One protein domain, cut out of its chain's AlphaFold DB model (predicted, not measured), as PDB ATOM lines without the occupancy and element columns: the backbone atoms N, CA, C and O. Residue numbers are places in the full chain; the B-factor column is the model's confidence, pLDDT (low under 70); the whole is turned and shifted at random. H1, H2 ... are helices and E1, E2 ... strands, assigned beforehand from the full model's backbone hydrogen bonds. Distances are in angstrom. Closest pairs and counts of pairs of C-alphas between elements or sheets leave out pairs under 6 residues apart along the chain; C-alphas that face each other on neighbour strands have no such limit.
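This is residues 26 to 84 and 128 to 251 of the 474 residues of an uncharacterized protein of viral metagenome (UniProt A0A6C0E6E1). Two lobes stand side by side: a strongly twisted four-stranded sheet, E1 to E4, with the long helix H4 and the short H1 over one face, and a long, twisted three-stranded sheet, E5 to E7. H1 lies between the two sheets, and the tip of the hairpin E5 and E6 makes one end of the longest axis. The printed part has 183 residues, with five named helices and seven named strands in the order H1 H2 E1 H3 E2 E3 E4 H4 E5 E6 E7 H5. Both sheets, E1 E2 E3 E4 and E5 E6 E7, are antiparallel, and the class is mixed. The whole is compact, with a radius of gyration of the C-alphas of 16.7 A and spans of 57 by 39 by 32 A.

H1, residues 30 to 36, is on the sheet of E1, residues 53 to 58, E2, 130 to 136, E3, 142 to 148, and E4, 152 to 158, at a height of 8.8 A. H2, residues 45 to 48, only grazes this sheet. N 55 and O 134 of E1 and E2 are 3.0 A apart; N 133 and O 145 of E2 and E3, 2.7 A; N 146 and O 154 of E3 and E4, 2.7 A. E2, E3 and E4 form a meander, each strand the antiparallel neighbour of the one before. H3, residues 77 to 84, is not on this sheet. H4, residues 161 to 177, is on the same face as H1, making two layers, helices on one face of a sheet; its height is 8.9 A, and it runs slantwise to E4 at 49 degrees on the local plane. E5, residues 200 to 207, E6, 210 to 221, and E7, 224 to 229, form a second meander, with N 203 and O 214 2.9 A apart and N 219 and O 226 2.9 A apart. The closest C-alphas of H1 and E5, Arg 35 and Tyr 200, are 5.8 A apart. H5, residues 233 to 237, only grazes this second sheet. H1, H3 and H4 have every O i to N i+4 pair within hydrogen-bond range; H5 has 0 of 1, but 2 of 2 O i to N i+3 pairs; H2 is too short for an i+4 pair.

H1 begins at C-alpha 30 (5.821, -11.869, 37.258). E1 is 15.1 A long, E2 19.4 A, E3 19.3 A and E4 16.6 A. H4 is 24.5 A long, E5 20.7 A, E6 31.3 A and E7 16.0 A. H5 ends at C-alpha 237 (13.990, -22.131, 32.105).

The C-alphas farthest apart, of Ser 160 and Asn 208, are 57.4 A apart. Residues 85 to 127 are not printed, and C-alphas 84 and 128 are 17.1 A apart across this cut. The links E1 to H3 and H4 to E5 are long. The mean pLDDT of the printed part is 78.3; 50 residues are under 70, among them 68 to 84 and 184 to 199.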
ATOM      1  N   VAL A  26      -3.093  -9.332  28.547       94.81
ATOM      2  CA  VAL A  26      -1.933 -10.197  28.329       94.81
ATOM      3  C   VAL A  26      -1.518 -10.842  29.640       94.81
ATOM      4  O   VAL A  26      -1.645 -10.225  30.700       94.81
ATOM      5  N   ASP A  27      -0.965 -12.046  29.561       94.44
ATOM      6  CA  ASP A  27      -0.277 -12.633  30.703       94.44
ATOM      7  C   ASP A  27       1.096 -11.977  30.886       94.44
ATOM      8  O   ASP A  27       1.836 -11.719  29.933       94.44
ATOM      9  N   ILE A  28       1.433 -11.701  32.141       94.00
ATOM     10  CA  ILE A  28       2.676 -11.071  32.567       94.00
ATOM     11  C   ILE A  28       3.476 -12.103  33.352       94.00
ATOM     12  O   ILE A  28       3.029 -12.628  34.380       94.00
ATOM     13  N   ASN A  29       4.702 -12.361  32.907       92.06
ATOM     14  CA  ASN A  29       5.663 -13.153  33.652       92.06
ATOM     15  C   ASN A  29       6.151 -12.340  34.863       92.06
ATOM     16  O   ASN A  29       7.032 -11.483  34.758       92.06
ATOM     17  N   LEU A  30       5.540 -12.598  36.022       90.50
ATOM     18  CA  LEU A  30       5.821 -11.869  37.258       90.50
ATOM     19  C   LEU A  30       7.231 -12.131  37.792       90.50
ATOM     20  O   LEU A  30       7.789 -11.247  38.441       90.50
ATOM     21  N   ASP A  31       7.832 -13.285  37.508       86.44
ATOM     22  CA  ASP A  31       9.221 -13.555  37.874       86.44
ATOM     23  C   ASP A  31      10.188 -12.684  37.074       86.44
ATOM     24  O   ASP A  31      11.074 -12.062  37.662       86.44
ATOM     25  N   ILE A  32       9.983 -12.557  35.759       88.25
ATOM     26  CA  ILE A  32      10.801 -11.663  34.926       88.25
ATOM     27  C   ILE A  32      10.564 -10.209  35.332       88.25
ATOM     28  O   ILE A  32      11.523  -9.485  35.611       88.25
ATOM     29  N   LEU A  33       9.298  -9.788  35.443       91.62
ATOM     30  CA  LEU A  33       8.954  -8.424  35.838       91.62
ATOM     31  C   LEU A  33       9.585  -8.071  37.189       91.62
ATOM     32  O   LEU A  33      10.299  -7.083  37.305       91.62
ATOM     33  N   SER A  34       9.371  -8.887  38.219       88.88
ATOM     34  CA  SER A  34       9.824  -8.560  39.572       88.88
ATOM     35  C   SER A  34      11.348  -8.559  39.730       88.88
ATOM     36  O   SER A  34      11.866  -7.801  40.555       88.88
ATOM     37  N   ARG A  35      12.085  -9.347  38.937       84.56
ATOM     38  CA  ARG A  35      13.554  -9.460  39.014       84.56
ATOM     39  C   ARG A  35      14.288  -8.464  38.128       84.56
ATOM     40  O   ARG A  35      15.317  -7.943  38.556       84.56
ATOM     41  N   PHE A  36      13.748  -8.162  36.949       86.62
ATOM     42  CA  PHE A  36      14.446  -7.382  35.925       86.62
ATOM     43  C   PHE A  36      13.841  -6.003  35.664       86.62
ATOM     44  O   PHE A  36      14.484  -5.191  35.002       86.62
ATOM     45  N   VAL A  37      12.679  -5.667  36.243       89.75
ATOM     46  CA  VAL A  37      12.198  -4.277  36.198       89.75
ATOM     47  C   VAL A  37      13.237  -3.352  36.824       89.75
ATOM     48  O   VAL A  37      13.859  -3.682  37.849       89.75
ATOM     49  N   ARG A  38      13.442  -2.190  36.204       86.50
ATOM     50  CA  ARG A  38      14.354  -1.172  36.713       86.50
ATOM     51  C   ARG A  38      13.754  -0.528  37.964       86.50
ATOM     52  O   ARG A  38      12.588  -0.148  37.978       86.50
ATOM     53  N   VAL A  39      14.562  -0.445  39.019       86.19
ATOM     54  CA  VAL A  39      14.171   0.128  40.312       86.19
ATOM     55  C   VAL A  39      15.122   1.265  40.635       86.19
ATOM     56  O   VAL A  39      16.326   1.039  40.766       86.19
ATOM     57  N   TYR A  40      14.579   2.472  40.730       84.81
ATOM     58  CA  TYR A  40      15.340   3.703  40.852       84.81
ATOM     59  C   TYR A  40      15.493   4.166  42.303       84.81
ATOM     60  O   TYR A  40      14.626   3.912  43.148       84.81
ATOM     61  N   PRO A  41      16.566   4.918  42.578       79.75
ATOM     62  CA  PRO A  41      16.618   5.857  43.681       79.75
ATOM     63  C   PRO A  41      15.420   6.782  43.807       79.75
ATOM     64  O   PRO A  41      15.001   7.390  42.834       79.75
ATOM     65  N   VAL A  42      14.951   7.016  45.036       82.19
ATOM     66  CA  VAL A  42      13.968   8.088  45.291       82.19
ATOM     67  C   VAL A  42      14.537   9.458  44.881       82.19
ATOM     68  O   VAL A  42      13.790  10.316  44.425       82.19
ATOM     69  N   ASN A  43      15.860   9.623  44.979       82.12
ATOM     70  CA  ASN A  43      16.581  10.849  44.632       82.12
ATOM     71  C   ASN A  43      17.223  10.797  43.227       82.12
ATOM     72  O   ASN A  43      18.118  11.588  42.956       82.12
ATOM     73  N   ASP A  44      16.848   9.841  42.367       82.94
ATOM     74  CA  ASP A  44      17.443   9.701  41.026       82.94
ATOM     75  C   ASP A  44      17.043  10.892  40.155       82.94
ATOM     76  O   ASP A  44      15.934  11.409  40.305       82.94
ATOM     77  N   ASP A  45      17.862  11.277  39.184       81.50
ATOM     78  CA  ASP A  45      17.486  12.291  38.196       81.50
ATOM     79  C   ASP A  45      16.263  11.858  37.367       81.50
ATOM     80  O   ASP A  45      15.378  12.672  37.099       81.50
ATOM     81  N   VAL A  46      16.121  10.565  37.052       79.94
ATOM     82  CA  VAL A  46      14.932  10.019  36.370       79.94
ATOM     83  C   VAL A  46      13.657  10.245  37.192       79.94
ATOM     84  O   VAL A  46      12.579  10.451  36.635       79.94
ATOM     85  N   ILE A  47      13.774  10.240  38.522       82.31
ATOM     86  CA  ILE A  47      12.650  10.416  39.444       82.31
ATOM     87  C   ILE A  47      12.397  11.891  39.769       82.31
ATOM     88  O   ILE A  47      11.247  12.317  39.842       82.31
ATOM     89  N   THR A  48      13.457  12.665  39.993       79.06
ATOM     90  CA  THR A  48      13.390  14.053  40.478       79.06
ATOM     91  C   THR A  48      13.262  15.074  39.350       79.06
ATOM     92  O   THR A  48      12.619  16.111  39.527       79.06
ATOM     93  N   LYS A  49      13.840  14.795  38.177       78.88
ATOM     94  CA  LYS A  49      13.772  15.663  36.994       78.88
ATOM     95  C   LYS A  49      12.784  15.134  35.961       78.88
ATOM     96  O   LYS A  49      12.089  15.950  35.356       78.88
ATOM     97  N   GLY A  50      12.711  13.811  35.806       79.06
ATOM     98  CA  GLY A  50      11.773  13.137  34.911       79.06
ATOM     99  C   GLY A  50      10.360  12.999  35.481       79.06
ATOM    100  O   GLY A  50       9.979  13.636  36.463       79.06
ATOM    101  N   ASP A  51       9.583  12.123  34.855       79.50
ATOM    102  CA  ASP A  51       8.168  11.930  35.171       79.50
ATOM    103  C   ASP A  51       7.906  10.997  36.368       79.50
ATOM    104  O   ASP A  51       6.764  10.763  36.767       79.50
ATOM    105  N   GLY A  52       8.961  10.468  36.988       86.19
ATOM    106  CA  GLY A  52       8.857   9.457  38.033       86.19
ATOM    107  C   GLY A  52       9.079   8.036  37.516       86.19
ATOM    108  O   GLY A  52       9.347   7.791  36.339       86.19
ATOM    109  N   GLY A  53       9.010   7.069  38.427       89.75
ATOM    110  CA  GLY A  53       9.396   5.693  38.130       89.75
ATOM    111  C   GLY A  53       9.250   4.742  39.308       89.75
ATOM    112  O   GLY A  53       8.818   5.115  40.401       89.75
ATOM    113  N   ILE A  54       9.595   3.476  39.077       92.19
ATOM    114  CA  ILE A  54       9.472   2.425  40.088       92.19
ATOM    115  C   ILE A  54      10.628   2.524  41.077       92.19
ATOM    116  O   ILE A  54      11.786   2.430  40.688       92.19
ATOM    117  N   VAL A  55      10.316   2.665  42.363       89.19
ATOM    118  CA  VAL A  55      11.312   2.767  43.452       89.19
ATOM    119  C   VAL A  55      11.294   1.560  44.387       89.19
ATOM    120  O   VAL A  55      12.157   1.417  45.255       89.19
ATOM    121  N   TYR A  56      10.304   0.677  44.230       89.50
ATOM    122  CA  TYR A  56      10.184  -0.534  45.031       89.50
ATOM    123  C   TYR A  56       9.386  -1.627  44.330       89.50
ATOM    124  O   TYR A  56       8.407  -1.341  43.639       89.50
ATOM    125  N   VAL A  57       9.783  -2.877  44.571       89.94
ATOM    126  CA  VAL A  57       9.158  -4.088  44.031       89.94
ATOM    127  C   VAL A  57       9.153  -5.192  45.082       89.94
ATOM    128  O   VAL A  57      10.167  -5.449  45.730       89.94
ATOM    129  N   GLU A  58       8.031  -5.888  45.213       87.44
ATOM    130  CA  GLU A  58       7.861  -7.056  46.076       87.44
ATOM    131  C   GLU A  58       7.059  -8.137  45.344       87.44
ATOM    132  O   GLU A  58       6.002  -7.861  44.777       87.44
ATOM    133  N   TYR A  59       7.553  -9.373  45.366       85.75
ATOM    134  CA  TYR A  59       6.890 -10.539  44.783       85.75
ATOM    135  C   TYR A  59       7.100 -11.761  45.683       85.75
ATOM    136  O   TYR A  59       8.067 -11.819  46.443       85.75
ATOM    137  N   PHE A  60       6.161 -12.706  45.652       75.12
ATOM    138  CA  PHE A  60       6.120 -13.847  46.567       75.12
ATOM    139  C   PHE A  60       7.437 -14.641  46.568       75.12
ATOM    140  O   PHE A  60       8.020 -14.886  45.520       75.12
ATOM    141  N   LEU A  61       7.923 -15.010  47.764       68.25
ATOM    142  CA  LEU A  61       9.209 -15.698  48.002       68.25
ATOM    143  C   LEU A  61      10.460 -14.984  47.466       68.25
ATOM    144  O   LEU A  61      11.575 -15.497  47.629       68.25
ATOM    145  N   LEU A  62      10.315 -13.795  46.879       72.44
ATOM    146  CA  LEU A  62      11.422 -12.923  46.540       72.44
ATOM    147  C   LEU A  62      11.600 -11.905  47.650       72.44
ATOM    148  O   LEU A  62      10.664 -11.273  48.133       72.44
ATOM    149  N   LEU A  63      12.852 -11.720  48.051       71.12
ATOM    150  CA  LEU A  63      13.188 -10.596  48.906       71.12
ATOM    151  C   LEU A  63      12.911  -9.299  48.112       71.12
ATOM    152  O   LEU A  63      13.285  -9.229  46.933       71.12
ATOM    153  N   PRO A  64      12.312  -8.270  48.727       77.06
ATOM    154  CA  PRO A  64      11.928  -7.043  48.033       77.06
ATOM    155  C   PRO A  64      13.135  -6.281  47.473       77.06
ATOM    156  O   PRO A  64      14.258  -6.437  47.959       77.06
ATOM    157  N   ARG A  65      12.904  -5.444  46.459       82.62
ATOM    158  CA  ARG A  65      13.908  -4.603  45.785       82.62
ATOM    159  C   ARG A  65      13.552  -3.129  45.956       82.62
ATOM    160  O   ARG A  65      12.373  -2.788  45.928       82.62
ATOM    161  N   GLY A  66      14.556  -2.268  46.111       76.56
ATOM    162  CA  GLY A  66      14.355  -0.829  46.325       76.56
ATOM    163  C   GLY A  66      13.929  -0.439  47.746       76.56
ATOM    164  O   GLY A  66      13.965  -1.248  48.677       76.56
ATOM    165  N   GLN A  67      13.556   0.829  47.929       70.44
ATOM    166  CA  GLN A  67      13.238   1.421  49.232       70.44
ATOM    167  C   GLN A  67      12.238   2.577  49.078       70.44
ATOM    168  O   GLN A  67      12.395   3.421  48.205       70.44
ATOM    169  N   TYR A  68      11.246   2.655  49.972       69.19
ATOM    170  CA  TYR A  68      10.320   3.791  50.071       69.19
ATOM    171  C   TYR A  68       9.821   3.965  51.518       69.19
ATOM    172  O   TYR A  68       9.744   2.994  52.274       69.19
ATOM    173  N   CYS A  69       9.506   5.202  51.921       54.44
ATOM    174  CA  CYS A  69       8.869   5.543  53.206       54.44
ATOM    175  C   CYS A  69       9.491   4.879  54.457       54.44
ATOM    176  O   CYS A  69       8.786   4.259  55.254       54.44
ATOM    177  N   GLY A  70      10.818   4.938  54.624       50.41
ATOM    178  CA  GLY A  70      11.505   4.424  55.823       50.41
ATOM    179  C   GLY A  70      11.529   2.894  55.980       50.41
ATOM    180  O   GLY A  70      12.288   2.384  56.806       50.41
ATOM    181  N   LYS A  71      10.793   2.135  55.156       48.53
ATOM    182  CA  LYS A  71      10.951   0.682  55.035       48.53
ATOM    183  C   LYS A  71      12.272   0.393  54.334       48.53
ATOM    184  O   LYS A  71      12.340   0.302  53.113       48.53
ATOM    185  N   LYS A  72      13.347   0.257  55.108       47.84
ATOM    186  CA  LYS A  72      14.584  -0.336  54.598       47.84
ATOM    187  C   LYS A  72      14.287  -1.799  54.266       47.84
ATOM    188  O   LYS A  72      13.702  -2.504  55.085       47.84
ATOM    189  N   SER A  73      14.737  -2.273  53.109       51.12
ATOM    190  CA  SER A  73      14.900  -3.702  52.835       51.12
ATOM    191  C   SER A  73      16.031  -4.258  53.721       51.12
ATOM    192  O   SER A  73      17.107  -4.589  53.234       51.12
ATOM    193  N   GLN A  74      15.847  -4.246  55.044       47.38
ATOM    194  CA  GLN A  74      16.744  -4.904  55.988       47.38
ATOM    195  C   GLN A  74      16.338  -6.366  56.050       47.38
ATOM    196  O   GLN A  74      15.405  -6.730  56.757       47.38
ATOM    197  N   VAL A  75      17.040  -7.186  55.280       51.47
ATOM    198  CA  VAL A  75      16.883  -8.633  55.332       51.47
ATOM    199  C   VAL A  75      17.613  -9.119  56.577       51.47
ATOM    200  O   VAL A  75      18.839  -9.045  56.653       51.47
ATOM    201  N   LYS A  76      16.883  -9.586  57.592       49.09
ATOM    202  CA  LYS A  76      17.539 -10.189  58.766       49.09
ATOM    203  C   LYS A  76      18.150 -11.531  58.343       49.09
ATOM    204  O   LYS A  76      17.503 -12.276  57.613       49.09
ATOM    205  N   LYS A  77      19.328 -11.919  58.859       52.50
ATOM    206  CA  LYS A  77      19.929 -13.258  58.603       52.50
ATOM    207  C   LYS A  77      18.928 -14.413  58.798       52.50
ATOM    208  O   LYS A  77      18.931 -15.376  58.037       52.50
ATOM    209  N   LYS A  78      18.006 -14.282  59.761       48.25
ATOM    210  CA  LYS A  78      16.906 -15.240  59.987       48.25
ATOM    211  C   LYS A  78      15.906 -15.328  58.822       48.25
ATOM    212  O   LYS A  78      15.404 -16.412  58.566       48.25
ATOM    213  N   GLU A  79      15.612 -14.240  58.112       51.38
ATOM    214  CA  GLU A  79      14.698 -14.239  56.953       51.38
ATOM    215  C   GLU A  79      15.321 -14.915  55.727       51.38
ATOM    216  O   GLU A  79      14.624 -15.647  55.030       51.38
ATOM    217  N   LEU A  80      16.634 -14.761  55.511       56.12
ATOM    218  CA  LEU A  80      17.384 -15.535  54.509       56.12
ATOM    219  C   LEU A  80      17.295 -17.040  54.792       56.12
ATOM    220  O   LEU A  80      16.949 -17.812  53.902       56.12
ATOM    221  N   GLN A  81      17.516 -17.448  56.045       54.78
ATOM    222  CA  GLN A  81      17.411 -18.851  56.467       54.78
ATOM    223  C   GLN A  81      15.978 -19.398  56.370       54.78
ATOM    224  O   GLN A  81      15.786 -20.562  56.027       54.78
ATOM    225  N   ILE A  82      14.962 -18.580  56.664       50.38
ATOM    226  CA  ILE A  82      13.550 -18.964  56.537       50.38
ATOM    227  C   ILE A  82      13.160 -19.120  55.065       50.38
ATOM    228  O   ILE A  82      12.525 -20.114  54.731       50.38
ATOM    229  N   ASN A  83      13.567 -18.196  54.187       53.84
ATOM    230  CA  ASN A  83      13.305 -18.289  52.748       53.84
ATOM    231  C   ASN A  83      14.032 -19.479  52.111       53.84
ATOM    232  O   ASN A  83      13.426 -20.185  51.309       53.84
ATOM    233  N   ALA A  84      15.281 -19.747  52.507       54.56
ATOM    234  CA  ALA A  84      16.022 -20.934  52.080       54.56
ATOM    235  C   ALA A  84      15.304 -22.226  52.510       54.56
ATOM    236  O   ALA A  84      15.003 -23.059  51.663       54.56
ATOM    237  N   GLU A 128       0.243 -15.669  45.749       60.84
ATOM    238  CA  GLU A 128       1.394 -15.938  44.868       60.84
ATOM    239  C   GLU A 128       1.237 -15.291  43.478       60.84
ATOM    240  O   GLU A 128       2.205 -15.123  42.756       60.84
ATOM    241  N   ASN A 129       0.029 -14.833  43.126       81.12
ATOM    242  CA  ASN A 129      -0.320 -14.401  41.768       81.12
ATOM    243  C   ASN A 129      -0.207 -12.885  41.532       81.12
ATOM    244  O   ASN A 129      -0.842 -12.378  40.604       81.12
ATOM    245  N   GLN A 130       0.521 -12.139  42.374       90.88
ATOM    246  CA  GLN A 130       0.710 -10.698  42.169       90.88
ATOM    247  C   GLN A 130       2.110 -10.208  42.559       90.88
ATOM    248  O   GLN A 130       2.620 -10.556  43.624       90.88
ATOM    249  N   ALA A 131       2.661  -9.293  41.765       93.12
ATOM    250  CA  ALA A 131       3.768  -8.425  42.148       93.12
ATOM    251  C   ALA A 131       3.224  -7.075  42.641       93.12
ATOM    252  O   ALA A 131       2.250  -6.549  42.106       93.12
ATOM    253  N   THR A 132       3.832  -6.504  43.677       94.00
ATOM    254  CA  THR A 132       3.536  -5.148  44.159       94.00
ATOM    255  C   THR A 132       4.683  -4.220  43.781       94.00
ATOM    256  O   THR A 132       5.819  -4.449  44.187       94.00
ATOM    257  N   LEU A 133       4.385  -3.164  43.032       95.00
ATOM    258  CA  LEU A 133       5.305  -2.106  42.631       95.00
ATOM    259  C   LEU A 133       4.910  -0.797  43.323       95.00
ATOM    260  O   LEU A 133       3.728  -0.548  43.570       95.00
ATOM    261  N   ILE A 134       5.884   0.059  43.615       93.88
ATOM    262  CA  ILE A 134       5.632   1.436  44.051       93.88
ATOM    263  C   ILE A 134       6.195   2.384  43.006       93.88
ATOM    264  O   ILE A 134       7.405   2.408  42.778       93.88
ATOM    265  N   PHE A 135       5.309   3.179  42.417       93.50
ATOM    266  CA  PHE A 135       5.658   4.277  41.530       93.50
ATOM    267  C   PHE A 135       5.814   5.558  42.350       93.50
ATOM    268  O   PHE A 135       4.930   5.883  43.146       93.50
ATOM    269  N   HIS A 136       6.923   6.269  42.177       91.00
ATOM    270  CA  HIS A 136       7.194   7.550  42.822       91.00
ATOM    271  C   HIS A 136       7.160   8.670  41.789       91.00
ATOM    272  O   HIS A 136       7.875   8.613  40.790       91.00
ATOM    273  N   PHE A 137       6.330   9.675  42.044       87.56
ATOM    274  CA  PHE A 137       6.223  10.881  41.234       87.56
ATOM    275  C   PHE A 137       7.269  11.912  41.650       87.56
ATOM    276  O   PHE A 137       7.634  12.006  42.822       87.56
ATOM    277  N   LYS A 138       7.618  12.798  40.715       84.69
ATOM    278  CA  LYS A 138       8.456  13.980  40.959       84.69
ATOM    279  C   LYS A 138       7.986  14.856  42.126       84.69
ATOM    280  O   LYS A 138       8.795  15.423  42.848       84.69
ATOM    281  N   ASN A 139       6.675  14.954  42.347       84.69
ATOM    282  CA  ASN A 139       6.093  15.745  43.438       84.69
ATOM    283  C   ASN A 139       6.144  15.051  44.819       84.69
ATOM    284  O   ASN A 139       5.463  15.491  45.746       84.69
ATOM    285  N   GLY A 140       6.889  13.949  44.960       84.81
ATOM    286  CA  GLY A 140       7.054  13.230  46.225       84.81
ATOM    287  C   GLY A 140       5.933  12.240  46.557       84.81
ATOM    288  O   GLY A 140       5.961  11.597  47.610       84.81
ATOM    289  N   ARG A 141       4.903  12.116  45.706       88.81
ATOM    290  CA  ARG A 141       3.804  11.160  45.914       88.81
ATOM    291  C   ARG A 141       4.174   9.760  45.462       88.81
ATOM    292  O   ARG A 141       4.939   9.560  44.526       88.81
ATOM    293  N   TYR A 142       3.504   8.792  46.076       91.38
ATOM    294  CA  TYR A 142       3.622   7.384  45.737       91.38
ATOM    295  C   TYR A 142       2.275   6.817  45.293       91.38
ATOM    296  O   TYR A 142       1.239   7.126  45.889       91.38
ATOM    297  N   VAL A 143       2.308   5.935  44.300       94.06
ATOM    298  CA  VAL A 143       1.190   5.069  43.916       94.06
ATOM    299  C   VAL A 143       1.621   3.622  44.092       94.06
ATOM    300  O   VAL A 143       2.673   3.201  43.614       94.06
ATOM    301  N   ASN A 144       0.806   2.856  44.814       95.12
ATOM    302  CA  ASN A 144       1.001   1.420  44.955       95.12
ATOM    303  C   ASN A 144       0.263   0.716  43.822       95.12
ATOM    304  O   ASN A 144      -0.927   0.957  43.620       95.12
ATOM    305  N   ILE A 145       0.977  -0.140  43.107       97.00
ATOM    306  CA  ILE A 145       0.497  -0.862  41.941       97.00
ATOM    307  C   ILE A 145       0.622  -2.351  42.237       97.00
ATOM    308  O   ILE A 145       1.697  -2.840  42.573       97.00
ATOM    309  N   LYS A 146      -0.462  -3.097  42.087       96.00
ATOM    310  CA  LYS A 146      -0.468  -4.556  42.112       96.00
ATOM    311  C   LYS A 146      -0.676  -5.053  40.698       96.00
ATOM    312  O   LYS A 146      -1.698  -4.744  40.094       96.00
ATOM    313  N   VAL A 147       0.293  -5.806  40.201       96.56
ATOM    314  CA  VAL A 147       0.280  -6.429  38.880       96.56
ATOM    315  C   VAL A 147       0.037  -7.915  39.074       96.56
ATOM    316  O   VAL A 147       0.782  -8.565  39.805       96.56
ATOM    317  N   PHE A 148      -1.006  -8.446  38.453       95.44
ATOM    318  CA  PHE A 148      -1.351  -9.861  38.511       95.44
ATOM    319  C   PHE A 148      -0.849 -10.589  37.264       95.44
ATOM    320  O   PHE A 148      -0.672  -9.976  36.214       95.44
ATOM    321  N   HIS A 149      -0.649 -11.905  37.377       92.81
ATOM    322  CA  HIS A 149      -0.157 -12.723  36.262       92.81
ATOM    323  C   HIS A 149      -1.039 -12.606  35.014       92.81
ATOM    324  O   HIS A 149      -0.512 -12.519  33.922       92.81
ATOM    325  N   ASN A 150      -2.358 -12.495  35.175       93.25
ATOM    326  CA  ASN A 150      -3.314 -12.362  34.071       93.25
ATOM    327  C   ASN A 150      -3.437 -10.935  33.496       93.25
ATOM    328  O   ASN A 150      -4.466 -10.582  32.919       93.25
ATOM    329  N   GLY A 151      -2.475 -10.056  33.778       93.81
ATOM    330  CA  GLY A 151      -2.492  -8.674  33.304       93.81
ATOM    331  C   GLY A 151      -3.474  -7.753  34.024       93.81
ATOM    332  O   GLY A 151      -3.591  -6.586  33.647       93.81
ATOM    333  N   LYS A 152      -4.183  -8.226  35.061       96.81
ATOM    334  CA  LYS A 152      -4.982  -7.339  35.913       96.81
ATOM    335  C   LYS A 152      -4.049  -6.401  36.673       96.81
ATOM    336  O   LYS A 152      -3.020  -6.821  37.204       96.81
ATOM    337  N   ILE A 153      -4.442  -5.140  36.777       97.25
ATOM    338  CA  ILE A 153      -3.746  -4.119  37.549       97.25
ATOM    339  C   ILE A 153      -4.707  -3.551  38.586       97.25
ATOM    340  O   ILE A 153      -5.869  -3.268  38.298       97.25
ATOM    341  N   GLN A 154      -4.212  -3.369  39.805       96.88
ATOM    342  CA  GLN A 154      -4.869  -2.580  40.839       96.88
ATOM    343  C   GLN A 154      -3.932  -1.468  41.298       96.88
ATOM    344  O   GLN A 154      -2.830  -1.743  41.758       96.88
ATOM    345  N   MET A 155      -4.386  -0.222  41.243       95.62
ATOM    346  CA  MET A 155      -3.631   0.939  41.710       95.62
ATOM    347  C   MET A 155      -4.335   1.586  42.891       95.62
ATOM    348  O   MET A 155      -5.550   1.757  42.869       95.62
ATOM    349  N   THR A 156      -3.579   1.983  43.910       94.44
ATOM    350  CA  THR A 156      -4.082   2.776  45.039       94.44
ATOM    351  C   THR A 156      -3.224   4.023  45.211       94.44
ATOM    352  O   THR A 156      -1.995   3.930  45.153       94.44
ATOM    353  N   GLY A 157      -3.853   5.163  45.497       90.94
ATOM    354  CA  GLY A 157      -3.147   6.428  45.754       90.94
ATOM    355  C   GLY A 157      -3.207   7.433  44.602       90.94
ATOM    356  O   GLY A 157      -2.678   8.543  44.734       90.94
ATOM    357  N   VAL A 158      -3.871   7.062  43.501       93.38
ATOM    358  CA  VAL A 158      -4.107   7.948  42.356       93.38
ATOM    359  C   VAL A 158      -5.175   8.993  42.677       93.38
ATOM    360  O   VAL A 158      -6.034   8.730  43.511       93.38
ATOM    361  N   ARG A 159      -5.138  10.183  42.073       91.88
ATOM    362  CA  ARG A 159      -6.081  11.283  42.388       91.88
ATOM    363  C   ARG A 159      -7.126  11.571  41.323       91.88
ATOM    364  O   ARG A 159      -8.158  12.151  41.643       91.88
ATOM    365  N   SER A 160      -6.890  11.143  40.090       90.88
ATOM    366  CA  SER A 160      -7.824  11.308  38.979       90.88
ATOM    367  C   SER A 160      -7.745  10.121  38.022       90.88
ATOM    368  O   SER A 160      -6.817   9.310  38.085       90.88
ATOM    369  N   VAL A 161      -8.732  10.017  37.131       90.56
ATOM    370  CA  VAL A 161      -8.747   9.003  36.068       90.56
ATOM    371  C   VAL A 161      -7.600   9.234  35.084       90.56
ATOM    372  O   VAL A 161      -6.959   8.283  34.639       90.56
ATOM    373  N   GLN A 162      -7.287  10.499  34.803       91.44
ATOM    374  CA  GLN A 162      -6.181  10.907  33.940       91.44
ATOM    375  C   GLN A 162      -4.837  10.484  34.540       91.44
ATOM    376  O   GLN A 162      -4.032   9.864  33.855       91.44
ATOM    377  N   GLU A 163      -4.627  10.737  35.837       91.81
ATOM    378  CA  GLU A 163      -3.409  10.311  36.536       91.81
ATOM    379  C   GLU A 163      -3.288   8.780  36.550       91.81
ATOM    380  O   GLU A 163      -2.214   8.243  36.295       91.81
ATOM    381  N   ALA A 164      -4.392   8.061  36.784       92.38
ATOM    382  CA  ALA A 164      -4.401   6.600  36.747       92.38
ATOM    383  C   ALA A 164      -4.039   6.052  35.357       92.38
ATOM    384  O   ALA A 164      -3.210   5.151  35.252       92.38
ATOM    385  N   THR A 165      -4.629   6.612  34.300       92.25
ATOM    386  CA  THR A 165      -4.348   6.226  32.907       92.25
ATOM    387  C   THR A 165      -2.886   6.482  32.567       92.25
ATOM    388  O   THR A 165      -2.214   5.616  32.018       92.25
ATOM    389  N   TRP A 166      -2.366   7.637  32.976       92.69
ATOM    390  CA  TRP A 166      -0.978   8.018  32.761       92.69
ATOM    391  C   TRP A 166       0.011   7.058  33.447       92.69
ATOM    392  O   TRP A 166       0.942   6.570  32.806       92.69
ATOM    393  N   VAL A 167      -0.231   6.699  34.717       93.56
ATOM    394  CA  VAL A 167       0.598   5.710  35.436       93.56
ATOM    395  C   VAL A 167       0.577   4.353  34.733       93.56
ATOM    396  O   VAL A 167       1.617   3.701  34.638       93.56
ATOM    397  N   VAL A 168      -0.582   3.918  34.228       94.38
ATOM    398  CA  VAL A 168      -0.697   2.652  33.487       94.38
ATOM    399  C   VAL A 168       0.079   2.714  32.180       94.38
ATOM    400  O   VAL A 168       0.814   1.775  31.898       94.38
ATOM    401  N   SER A 169      -0.016   3.804  31.416       93.12
ATOM    402  CA  SER A 169       0.771   3.982  30.190       93.12
ATOM    403  C   SER A 169       2.268   3.866  30.471       93.12
ATOM    404  O   SER A 169       2.960   3.089  29.814       93.12
ATOM    405  N   ARG A 170       2.754   4.534  31.526       92.75
ATOM    406  CA  ARG A 170       4.166   4.449  31.913       92.75
ATOM    407  C   ARG A 170       4.562   3.047  32.372       92.75
ATOM    408  O   ARG A 170       5.646   2.563  32.060       92.75
ATOM    409  N   LEU A 171       3.681   2.364  33.096       94.38
ATOM    410  CA  LEU A 171       3.898   0.977  33.490       94.38
ATOM    411  C   LEU A 171       3.932   0.032  32.281       94.38
ATOM    412  O   LEU A 171       4.739  -0.892  32.276       94.38
ATOM    413  N   ILE A 172       3.098   0.254  31.263       94.75
ATOM    414  CA  ILE A 172       3.114  -0.526  30.020       94.75
ATOM    415  C   ILE A 172       4.473  -0.382  29.333       94.75
ATOM    416  O   ILE A 172       5.052  -1.396  28.956       94.75
ATOM    417  N   GLU A 173       5.008   0.833  29.210       92.94
ATOM    418  CA  GLU A 173       6.348   1.066  28.649       92.94
ATOM    419  C   GLU A 173       7.420   0.292  29.424       92.94
ATOM    420  O   GLU A 173       8.188  -0.470  28.841       92.94
ATOM    421  N   ILE A 174       7.391   0.383  30.755       92.75
ATOM    422  CA  ILE A 174       8.314  -0.348  31.628       92.75
ATOM    423  C   ILE A 174       8.183  -1.864  31.433       92.75
ATOM    424  O   ILE A 174       9.191  -2.563  31.352       92.75
ATOM    425  N   ILE A 175       6.960  -2.397  31.349       94.06
ATOM    426  CA  ILE A 175       6.718  -3.828  31.117       94.06
ATOM    427  C   ILE A 175       7.274  -4.253  29.752       94.06
ATOM    428  O   ILE A 175       7.924  -5.294  29.674       94.06
ATOM    429  N   LYS A 176       7.059  -3.450  28.701       93.38
ATOM    430  CA  LYS A 176       7.558  -3.718  27.342       93.38
ATOM    431  C   LYS A 176       9.085  -3.747  27.279       93.38
ATOM    432  O   LYS A 176       9.654  -4.574  26.576       93.38
ATOM    433  N   GLU A 177       9.743  -2.864  28.023       91.06
ATOM    434  CA  GLU A 177      11.205  -2.799  28.097       91.06
ATOM    435  C   GLU A 177      11.813  -3.873  29.012       91.06
ATOM    436  O   GLU A 177      13.000  -4.198  28.895       91.06
ATOM    437  N   THR A 178      11.022  -4.437  29.928       92.12
ATOM    438  CA  THR A 178      11.510  -5.417  30.899       92.12
ATOM    439  C   THR A 178      11.716  -6.772  30.230       92.12
ATOM    440  O   THR A 178      10.772  -7.505  29.936       92.12
ATOM    441  N   LYS A 179      12.984  -7.126  30.045       89.69
ATOM    442  CA  LYS A 179      13.436  -8.416  29.525       89.69
ATOM    443  C   LYS A 179      14.671  -8.885  30.274       89.69
ATOM    444  O   LYS A 179      15.355  -8.088  30.918       89.69
ATOM    445  N   ILE A 180      14.972 -10.170  30.166       86.06
ATOM    446  CA  ILE A 180      16.210 -10.730  30.706       86.06
ATOM    447  C   ILE A 180      17.383 -10.169  29.907       86.06
ATOM    448  O   ILE A 180      17.434 -10.309  28.684       86.06
ATOM    449  N   GLN A 181      18.315  -9.516  30.595       78.88
ATOM    450  CA  GLN A 181      19.528  -8.959  30.003       78.88
ATOM    451  C   GLN A 181      20.742  -9.732  30.512       78.88
ATOM    452  O   GLN A 181      20.818 -10.056  31.699       78.88
ATOM    453  N   HIS A 182      21.672 -10.020  29.605       73.19
ATOM    454  CA  HIS A 182      22.960 -10.607  29.942       73.19
ATOM    455  C   HIS A 182      23.893  -9.492  30.383       73.19
ATOM    456  O   HIS A 182      24.002  -8.472  29.701       73.19
ATOM    457  N   VAL A 183      24.571  -9.706  31.501       70.69
ATOM    458  CA  VAL A 183      25.694  -8.872  31.922       70.69
ATOM    459  C   VAL A 183      26.866  -9.813  32.104       70.69
ATOM    460  O   VAL A 183      26.743 -10.801  32.830       70.69
ATOM    461  N   GLU A 184      27.984  -9.533  31.436       67.50
ATOM    462  CA  GLU A 184      29.183 -10.327  31.671       67.50
ATOM    463  C   GLU A 184      29.620 -10.163  33.123       67.50
ATOM    464  O   GLU A 184      29.652  -9.056  33.662       67.50
ATOM    465  N   TRP A 185      29.992 -11.269  33.766       67.62
ATOM    466  CA  TRP A 185      30.367 -11.253  35.180       67.62
ATOM    467  C   TRP A 185      31.503 -10.268  35.499       67.62
ATOM    468  O   TRP A 185      31.541  -9.688  36.584       67.62
ATOM    469  N   LYS A 186      32.416 -10.050  34.547       66.88
ATOM    470  CA  LYS A 186      33.532  -9.103  34.676       66.88
ATOM    471  C   LYS A 186      33.073  -7.637  34.738       66.88
ATOM    472  O   LYS A 186      33.727  -6.835  35.397       66.88
ATOM    473  N   ASP A 187      31.931  -7.330  34.123       64.62
ATOM    474  CA  ASP A 187      31.344  -5.987  34.038       64.62
ATOM    475  C   ASP A 187      30.371  -5.706  35.194       64.62
ATOM    476  O   ASP A 187      29.855  -4.594  35.348       64.62
ATOM    477  N   VAL A 188      30.109  -6.711  36.035       65.19
ATOM    478  CA  VAL A 188      29.356  -6.532  37.272       65.19
ATOM    479  C   VAL A 188      30.193  -5.678  38.219       65.19
ATOM    480  O   VAL A 188      31.141  -6.151  38.843       65.19
ATOM    481  N   ASP A 189      29.823  -4.405  38.338       64.31
ATOM    482  CA  ASP A 189      30.462  -3.455  39.246       64.31
ATOM    483  C   ASP A 189      30.333  -3.927  40.705       64.31
ATOM    484  O   ASP A 189      29.290  -3.795  41.355       64.31
ATOM    485  N   LYS A 190      31.424  -4.499  41.221       61.47
ATOM    486  CA  LYS A 190      31.527  -5.026  42.589       61.47
ATOM    487  C   LYS A 190      31.549  -3.912  43.642       61.47
ATOM    488  O   LYS A 190      31.295  -4.191  44.811       61.47
ATOM    489  N   ASN A 191      31.798  -2.668  43.226       53.75
ATOM    490  CA  ASN A 191      31.975  -1.502  44.086       53.75
ATOM    491  C   ASN A 191      30.767  -0.554  44.081       53.75
ATOM    492  O   ASN A 191      30.817   0.467  44.772       53.75
ATOM    493  N   LYS A 192      29.664  -0.889  43.386       54.03
ATOM    494  CA  LYS A 192      28.366  -0.183  43.467       54.03
ATOM    495  C   LYS A 192      27.713  -0.386  44.836       54.03
ATOM    496  O   LYS A 192      26.728  -1.094  45.044       54.03
ATOM    497  N   SER A 193      28.344   0.278  45.787       47.84
ATOM    498  CA  SER A 193      28.015   0.426  47.182       47.84
ATOM    499  C   SER A 193      26.653   1.109  47.313       47.84
ATOM    500  O   SER A 193      26.281   1.973  46.524       47.84
ATOM    501  N   TRP A 194      25.889   0.673  48.306       43.03
ATOM    502  CA  TRP A 194      24.668   1.264  48.861       43.03
ATOM    503  C   TRP A 194      23.388   1.368  48.005       43.03
ATOM    504  O   TRP A 194      22.312   1.172  48.585       43.03
ATOM    505  N   TYR A 195      23.438   1.626  46.691       45.66
ATOM    506  CA  TYR A 195      22.222   1.942  45.914       45.66
ATOM    507  C   TYR A 195      21.601   0.757  45.158       45.66
ATOM    508  O   TYR A 195      20.377   0.619  45.105       45.66
ATOM    509  N   ALA A 196      22.411  -0.163  44.635       49.09
ATOM    510  CA  ALA A 196      21.958  -1.315  43.848       49.09
ATOM    511  C   ALA A 196      21.354  -2.448  44.709       49.09
ATOM    512  O   ALA A 196      21.574  -3.632  44.464       49.09
ATOM    513  N   LYS A 197      20.577  -2.113  45.747       52.16
ATOM    514  CA  LYS A 197      19.947  -3.106  46.622       52.16
ATOM    515  C   LYS A 197      19.053  -4.026  45.790       52.16
ATOM    516  O   LYS A 197      17.993  -3.608  45.321       52.16
ATOM    517  N   ASN A 198      19.443  -5.298  45.692       53.66
ATOM    518  CA  ASN A 198      18.649  -6.376  45.111       53.66
ATOM    519  C   ASN A 198      18.471  -6.311  43.592       53.66
ATOM    520  O   ASN A 198      17.401  -6.631  43.074       53.66
ATOM    521  N   GLN A 199      19.513  -5.910  42.866       66.31
ATOM    522  CA  GLN A 199      19.571  -6.161  41.428       66.31
ATOM    523  C   GLN A 199      19.797  -7.651  41.164       66.31
ATOM    524  O   GLN A 199      20.532  -8.315  41.897       66.31
ATOM    525  N   TYR A 200      19.114  -8.159  40.145       74.62
ATOM    526  CA  TYR A 200      19.342  -9.486  39.598       74.62
ATOM    527  C   TYR A 200      20.201  -9.342  38.349       74.62
ATOM    528  O   TYR A 200      19.954  -8.458  37.531       74.62
ATOM    529  N   VAL A 201      21.189 -10.215  38.215       75.44
ATOM    530  CA  VAL A 201      22.047 -10.323  37.039       75.44
ATOM    531  C   VAL A 201      21.948 -11.742  36.523       75.44
ATOM    532  O   VAL A 201      22.086 -12.687  37.294       75.44
ATOM    533  N   TYR A 202      21.707 -11.877  35.226       76.00
ATOM    534  CA  TYR A 202      21.801 -13.138  34.509       76.00
ATOM    535  C   TYR A 202      23.133 -13.159  33.748       76.00
ATOM    536  O   TYR A 202      23.448 -12.208  33.031       76.00
ATOM    537  N   THR A 203      23.917 -14.219  33.929       74.31
ATOM    538  CA  THR A 203      25.251 -14.393  33.339       74.31
ATOM    539  C   THR A 203      25.436 -15.839  32.901       74.31
ATOM    540  O   THR A 203      24.901 -16.752  33.531       74.31
ATOM    541  N   LYS A 204      26.227 -16.054  31.850       74.44
ATOM    542  CA  LYS A 204      26.699 -17.386  31.466       74.44
ATOM    543  C   LYS A 204      28.093 -17.627  32.024       74.44
ATOM    544  O   LYS A 204      28.967 -16.777  31.872       74.44
ATOM    545  N   ILE A 205      28.303 -18.772  32.665       76.12
ATOM    546  CA  ILE A 205      29.610 -19.180  33.192       76.12
ATOM    547  C   ILE A 205      30.045 -20.468  32.499       76.12
ATOM    548  O   ILE A 205      29.240 -21.380  32.332       76.12
ATOM    549  N   LEU A 206      31.312 -20.528  32.091       77.31
ATOM    550  CA  LEU A 206      31.922 -21.748  31.577       77.31
ATOM    551  C   LEU A 206      32.274 -22.664  32.756       77.31
ATOM    552  O   LEU A 206      33.152 -22.340  33.551       77.31
ATOM    553  N   GLU A 207      31.595 -23.800  32.863       78.56
ATOM    554  CA  GLU A 207      31.902 -24.862  33.824       78.56
ATOM    555  C   GLU A 207      31.996 -26.192  33.068       78.56
ATOM    556  O   GLU A 207      31.066 -26.573  32.358       78.56
ATOM    557  N   ASN A 208      33.120 -26.908  33.213       83.00
ATOM    558  CA  ASN A 208      33.373 -28.200  32.552       83.00
ATOM    559  C   ASN A 208      33.103 -28.169  31.030       83.00
ATOM    560  O   ASN A 208      32.334 -28.986  30.516       83.00
ATOM    561  N   ASP A 209      33.672 -27.179  30.335       83.00
ATOM    562  CA  ASP A 209      33.515 -26.938  28.888       83.00
ATOM    563  C   ASP A 209      32.069 -26.710  28.407       83.00
ATOM    564  O   ASP A 209      31.774 -26.763  27.211       83.00
ATOM    565  N   LYS A 210      31.143 -26.413  29.327       77.62
ATOM    566  CA  LYS A 210      29.754 -26.066  29.014       77.62
ATOM    567  C   LYS A 210      29.403 -24.699  29.578       77.62
ATOM    568  O   LYS A 210      29.719 -24.373  30.717       77.62
ATOM    569  N   MET A 211      28.711 -23.899  28.774       73.31
ATOM    570  CA  MET A 211      28.150 -22.633  29.237       73.31
ATOM    571  C   MET A 211      26.878 -22.909  30.034       73.31
ATOM    572  O   MET A 211      25.920 -23.465  29.497       73.31
ATOM    573  N   ILE A 212      26.876 -22.517  31.304       75.25
ATOM    574  CA  ILE A 212      25.759 -22.685  32.233       75.25
ATOM    575  C   ILE A 212      25.171 -21.316  32.563       75.25
ATOM    576  O   ILE A 212      25.894 -20.369  32.880       75.25
ATOM    577  N   ASP A 213      23.846 -21.223  32.501       74.12
ATOM    578  CA  ASP A 213      23.100 -20.028  32.874       74.12
ATOM    579  C   ASP A 213      22.994 -19.908  34.392       74.12
ATOM    580  O   ASP A 213      22.503 -20.810  35.074       74.12
ATOM    581  N   LYS A 214      23.426 -18.765  34.926       75.00
ATOM    582  CA  LYS A 214      23.353 -18.463  36.354       75.00
ATOM    583  C   LYS A 214      22.720 -17.109  36.601       75.00
ATOM    584  O   LYS A 214      22.910 -16.148  35.855       75.00
ATOM    585  N   VAL A 215      21.985 -17.026  37.705       75.38
ATOM    586  CA  VAL A 215      21.395 -15.775  38.174       75.38
ATOM    587  C   VAL A 215      21.967 -15.423  39.531       75.38
ATOM    588  O   VAL A 215      21.818 -16.159  40.507       75.38
ATOM    589  N   TYR A 216      22.564 -14.245  39.602       75.75
ATOM    590  CA  TYR A 216      23.079 -13.671  40.828       75.75
ATOM    591  C   TYR A 216      22.177 -12.547  41.300       75.75
ATOM    592  O   TYR A 216      21.545 -11.836  40.517       75.75
ATOM    593  N   ARG A 217      22.135 -12.365  42.612       75.88
ATOM    594  CA  ARG A 217      21.451 -11.247  43.247       75.88
ATOM    595  C   ARG A 217      22.404 -10.515  44.172       75.88
ATOM    596  O   ARG A 217      23.044 -11.141  45.013       75.88
ATOM    597  N   LEU A 218      22.413  -9.190  44.090       72.62
ATOM    598  CA  LEU A 218      23.130  -8.354  45.045       72.62
ATOM    599  C   LEU A 218      22.304  -8.188  46.323       72.62
ATOM    600  O   LEU A 218      21.227  -7.593  46.299       72.62
ATOM    601  N   VAL A 219      22.790  -8.698  47.449       66.19
ATOM    602  CA  VAL A 219      22.156  -8.531  48.763       66.19
ATOM    603  C   VAL A 219      23.075  -7.784  49.721       66.19
ATOM    604  O   VAL A 219      24.286  -7.771  49.551       66.19
ATOM    605  N   LEU A 220      22.496  -7.160  50.748       57.44
ATOM    606  CA  LEU A 220      23.259  -6.529  51.822       57.44
ATOM    607  C   LEU A 220      23.302  -7.473  53.026       57.44
ATOM    608  O   LEU A 220      22.257  -7.760  53.614       57.44
ATOM    609  N   VAL A 221      24.492  -7.927  53.405       61.06
ATOM    610  CA  VAL A 221      24.733  -8.737  54.603       61.06
ATOM    611  C   VAL A 221      25.649  -7.933  55.516       61.06
ATOM    612  O   VAL A 221      26.742  -7.562  55.119       61.06
ATOM    613  N   ASP A 222      25.176  -7.608  56.722       62.19
ATOM    614  CA  ASP A 222      25.952  -6.870  57.732       62.19
ATOM    615  C   ASP A 222      26.583  -5.557  57.209       62.19
ATOM    616  O   ASP A 222      27.721  -5.230  57.507       62.19
ATOM    617  N   GLN A 223      25.812  -4.789  56.426       60.28
ATOM    618  CA  GLN A 223      26.231  -3.541  55.754       60.28
ATOM    619  C   GLN A 223      27.233  -3.696  54.599       60.28
ATOM    620  O   GLN A 223      27.587  -2.699  53.973       60.28
ATOM    621  N   VAL A 224      27.596  -4.923  54.231       62.19
ATOM    622  CA  VAL A 224      28.432  -5.224  53.065       62.19
ATOM    623  C   VAL A 224      27.557  -5.740  51.925       62.19
ATOM    624  O   VAL A 224      26.626  -6.519  52.140       62.19
ATOM    625  N   SER A 225      27.810  -5.268  50.703       66.31
ATOM    626  CA  SER A 225      27.094  -5.743  49.515       66.31
ATOM    627  C   SER A 225      27.752  -7.026  49.009       66.31
ATOM    628  O   SER A 225      28.957  -7.062  48.787       66.31
ATOM    629  N   THR A 226      26.969  -8.085  48.841       68.00
ATOM    630  CA  THR A 226      27.448  -9.415  48.457       68.00
ATOM    631  C   THR A 226      26.565  -9.981  47.356       68.00
ATOM    632  O   THR A 226      25.338  -9.990  47.474       68.00
ATOM    633  N   TRP A 227      27.185 -10.473  46.286       74.31
ATOM    634  CA  TRP A 227      26.489 -11.236  45.257       74.31
ATOM    635  C   TRP A 227      26.271 -12.667  45.737       74.31
ATOM    636  O   TRP A 227      27.212 -13.336  46.153       74.31
ATOM    637  N   ILE A 228      25.024 -13.126  45.689       73.56
ATOM    638  CA  ILE A 228      24.648 -14.498  46.029       73.56
ATOM    639  C   ILE A 228      24.022 -15.135  44.794       73.56
ATOM    640  O   ILE A 228      23.108 -14.561  44.194       73.56
ATOM    641  N   GLU A 229      24.522 -16.311  44.419       74.38
ATOM    642  CA  GLU A 229      23.899 -17.157  43.403       74.38
ATOM    643  C   GLU A 229      22.515 -17.590  43.890       74.38
ATOM    644  O   GLU A 229      22.340 -17.967  45.050       74.38
ATOM    645  N   ILE A 230      21.510 -17.501  43.026       72.94
ATOM    646  CA  ILE A 230      20.146 -17.895  43.355       72.94
ATOM    647  C   ILE A 230      19.879 -19.266  42.723       72.94
ATOM    648  O   ILE A 230      19.536 -19.313  41.543       72.94
ATOM    649  N   PRO A 231      19.992 -20.370  43.493       62.16
ATOM    650  CA  PRO A 231      19.620 -21.697  43.026       62.16
ATOM    651  C   PRO A 231      18.093 -21.776  43.026       62.16
ATOM    652  O   PRO A 231      17.455 -22.084  44.034       62.16
ATOM    653  N   ASP A 232      17.489 -21.374  41.923       64.62
ATOM    654  CA  ASP A 232      16.046 -21.363  41.739       64.62
ATOM    655  C   ASP A 232      15.758 -22.042  40.410       64.62
ATOM    656  O   ASP A 232      16.112 -21.530  39.353       64.62
ATOM    657  N   GLU A 233      15.146 -23.223  40.482       54.44
ATOM    658  CA  GLU A 233      14.939 -24.078  39.316       54.44
ATOM    659  C   GLU A 233      14.081 -23.414  38.235       54.44
ATOM    660  O   GLU A 233      14.248 -23.697  37.051       54.44
ATOM    661  N   THR A 234      13.218 -22.466  38.621       58.12
ATOM    662  CA  THR A 234      12.435 -21.674  37.663       58.12
ATOM    663  C   THR A 234      13.326 -20.814  36.763       58.12
ATOM    664  O   THR A 234      12.991 -20.596  35.600       58.12
ATOM    665  N   LEU A 235      14.498 -20.392  37.254       59.41
ATOM    666  CA  LEU A 235      15.458 -19.574  36.512       59.41
ATOM    667  C   LEU A 235      16.215 -20.368  35.446       59.41
ATOM    668  O   LEU A 235      16.651 -19.768  34.471       59.41
ATOM    669  N   TYR A 236      16.333 -21.693  35.569       56.41
ATOM    670  CA  TYR A 236      16.973 -22.517  34.532       56.41
ATOM    671  C   TYR A 236      16.121 -22.645  33.260       56.41
ATOM    672  O   TYR A 236      16.606 -23.129  32.243       56.41
ATOM    673  N   THR A 237      14.858 -22.202  33.295       65.25
ATOM    674  CA  THR A 237      13.990 -22.131  32.105       65.25
ATOM    675  C   THR A 237      14.071 -20.787  31.380       65.25
ATOM    676  O   THR A 237      13.438 -20.598  30.341       65.25
ATOM    677  N   PHE A 238      14.819 -19.828  31.928       74.88
ATOM    678  CA  PHE A 238      14.877 -18.479  31.392       74.88
ATOM    679  C   PHE A 238      15.836 -18.373  30.219       74.88
ATOM    680  O   PHE A 238      16.956 -18.868  30.263       74.88
ATOM    681  N   THR A 239      15.398 -17.666  29.179       78.38
ATOM    682  CA  THR A 239      16.221 -17.407  27.995       78.38
ATOM    683  C   THR A 239      16.656 -15.948  27.956       78.38
ATOM    684  O   THR A 239      15.888 -15.039  28.280       78.38
ATOM    685  N   LEU A 240      17.890 -15.697  27.524       82.12
ATOM    686  CA  LEU A 240      18.365 -14.341  27.275       82.12
ATOM    687  C   LEU A 240      17.417 -13.593  26.323       82.12
ATOM    688  O   LEU A 240      17.027 -14.110  25.280       82.12
ATOM    689  N   GLY A 241      17.051 -12.364  26.681       84.44
ATOM    690  CA  GLY A 241      16.124 -11.543  25.909       84.44
ATOM    691  C   GLY A 241      14.650 -11.874  26.139       84.44
ATOM    692  O   GLY A 241      13.808 -11.139  25.627       84.44
ATOM    693  N   GLN A 242      14.325 -12.905  26.931       88.31
ATOM    694  CA  GLN A 242      12.942 -13.255  27.239       88.31
ATOM    695  C   GLN A 242      12.221 -12.053  27.878       88.31
ATOM    696  O   GLN A 242      12.674 -11.544  28.912       88.31
ATOM    697  N   PRO A 243      11.126 -11.569  27.271       92.94
ATOM    698  CA  PRO A 243      10.399 -10.410  27.768       92.94
ATOM    699  C   PRO A 243       9.458 -10.779  28.922       92.94
ATOM    700  O   PRO A 243       9.029 -11.926  29.064       92.94
ATOM    701  N   ALA A 244       9.078  -9.784  29.726       93.00
ATOM    702  CA  ALA A 244       8.053  -9.938  30.759       93.00
ATOM    703  C   ALA A 244       6.658 -10.234  30.175       93.00
ATOM    704  O   ALA A 244       5.805 -10.774  30.874       93.00
ATOM    705  N   VAL A 245       6.429  -9.895  28.905       94.25
ATOM    706  CA  VAL A 245       5.213 -10.196  28.138       94.25
ATOM    707  C   VAL A 245       5.631 -10.763  26.788       94.25
ATOM    708  O   VAL A 245       6.417 -10.132  26.089       94.25
ATOM    709  N   ALA A 246       5.100 -11.929  26.413       90.50
ATOM    710  CA  ALA A 246       5.487 -12.626  25.181       90.50
ATOM    711  C   ALA A 246       5.220 -11.801  23.908       90.50
ATOM    712  O   ALA A 246       6.037 -11.798  22.995       90.50
ATOM    713  N   ASP A 247       4.096 -11.080  23.868       91.12
ATOM    714  CA  ASP A 247       3.721 -10.209  22.756       91.12
ATOM    715  C   ASP A 247       3.239  -8.846  23.274       91.12
ATOM    716  O   ASP A 247       2.086  -8.655  23.669       91.12
ATOM    717  N   ALA A 248       4.159  -7.884  23.272       90.25
ATOM    718  CA  ALA A 248       3.922  -6.515  23.713       90.25
ATOM    719  C   ALA A 248       2.887  -5.751  22.863       90.25
ATOM    720  O   ALA A 248       2.339  -4.751  23.335       90.25
ATOM    721  N   THR A 249       2.623  -6.183  21.624       91.88
ATOM    722  CA  THR A 249       1.683  -5.505  20.712       91.88
ATOM    723  C   THR A 249       0.226  -5.741  21.105       91.88
ATOM    724  O   THR A 249      -0.640  -4.913  20.823       91.88
ATOM    725  N   LYS A 250      -0.042  -6.833  21.832       93.31
ATOM    726  CA  LYS A 250      -1.377  -7.203  22.320       93.31
ATOM    727  C   LYS A 250      -1.801  -6.466  23.585       93.31
ATOM    728  O   LYS A 250      -2.966  -6.553  23.965       93.31
ATOM    729  N   ILE A 251      -0.889  -5.732  24.223       94.44
ATOM    730  CA  ILE A 251      -1.194  -4.973  25.435       94.44
ATOM    731  C   ILE A 251      -2.258  -3.921  25.116       94.44
ATOM    732  O   ILE A 251      -2.015  -2.986  24.353       94.44
TER     733      ILE A 251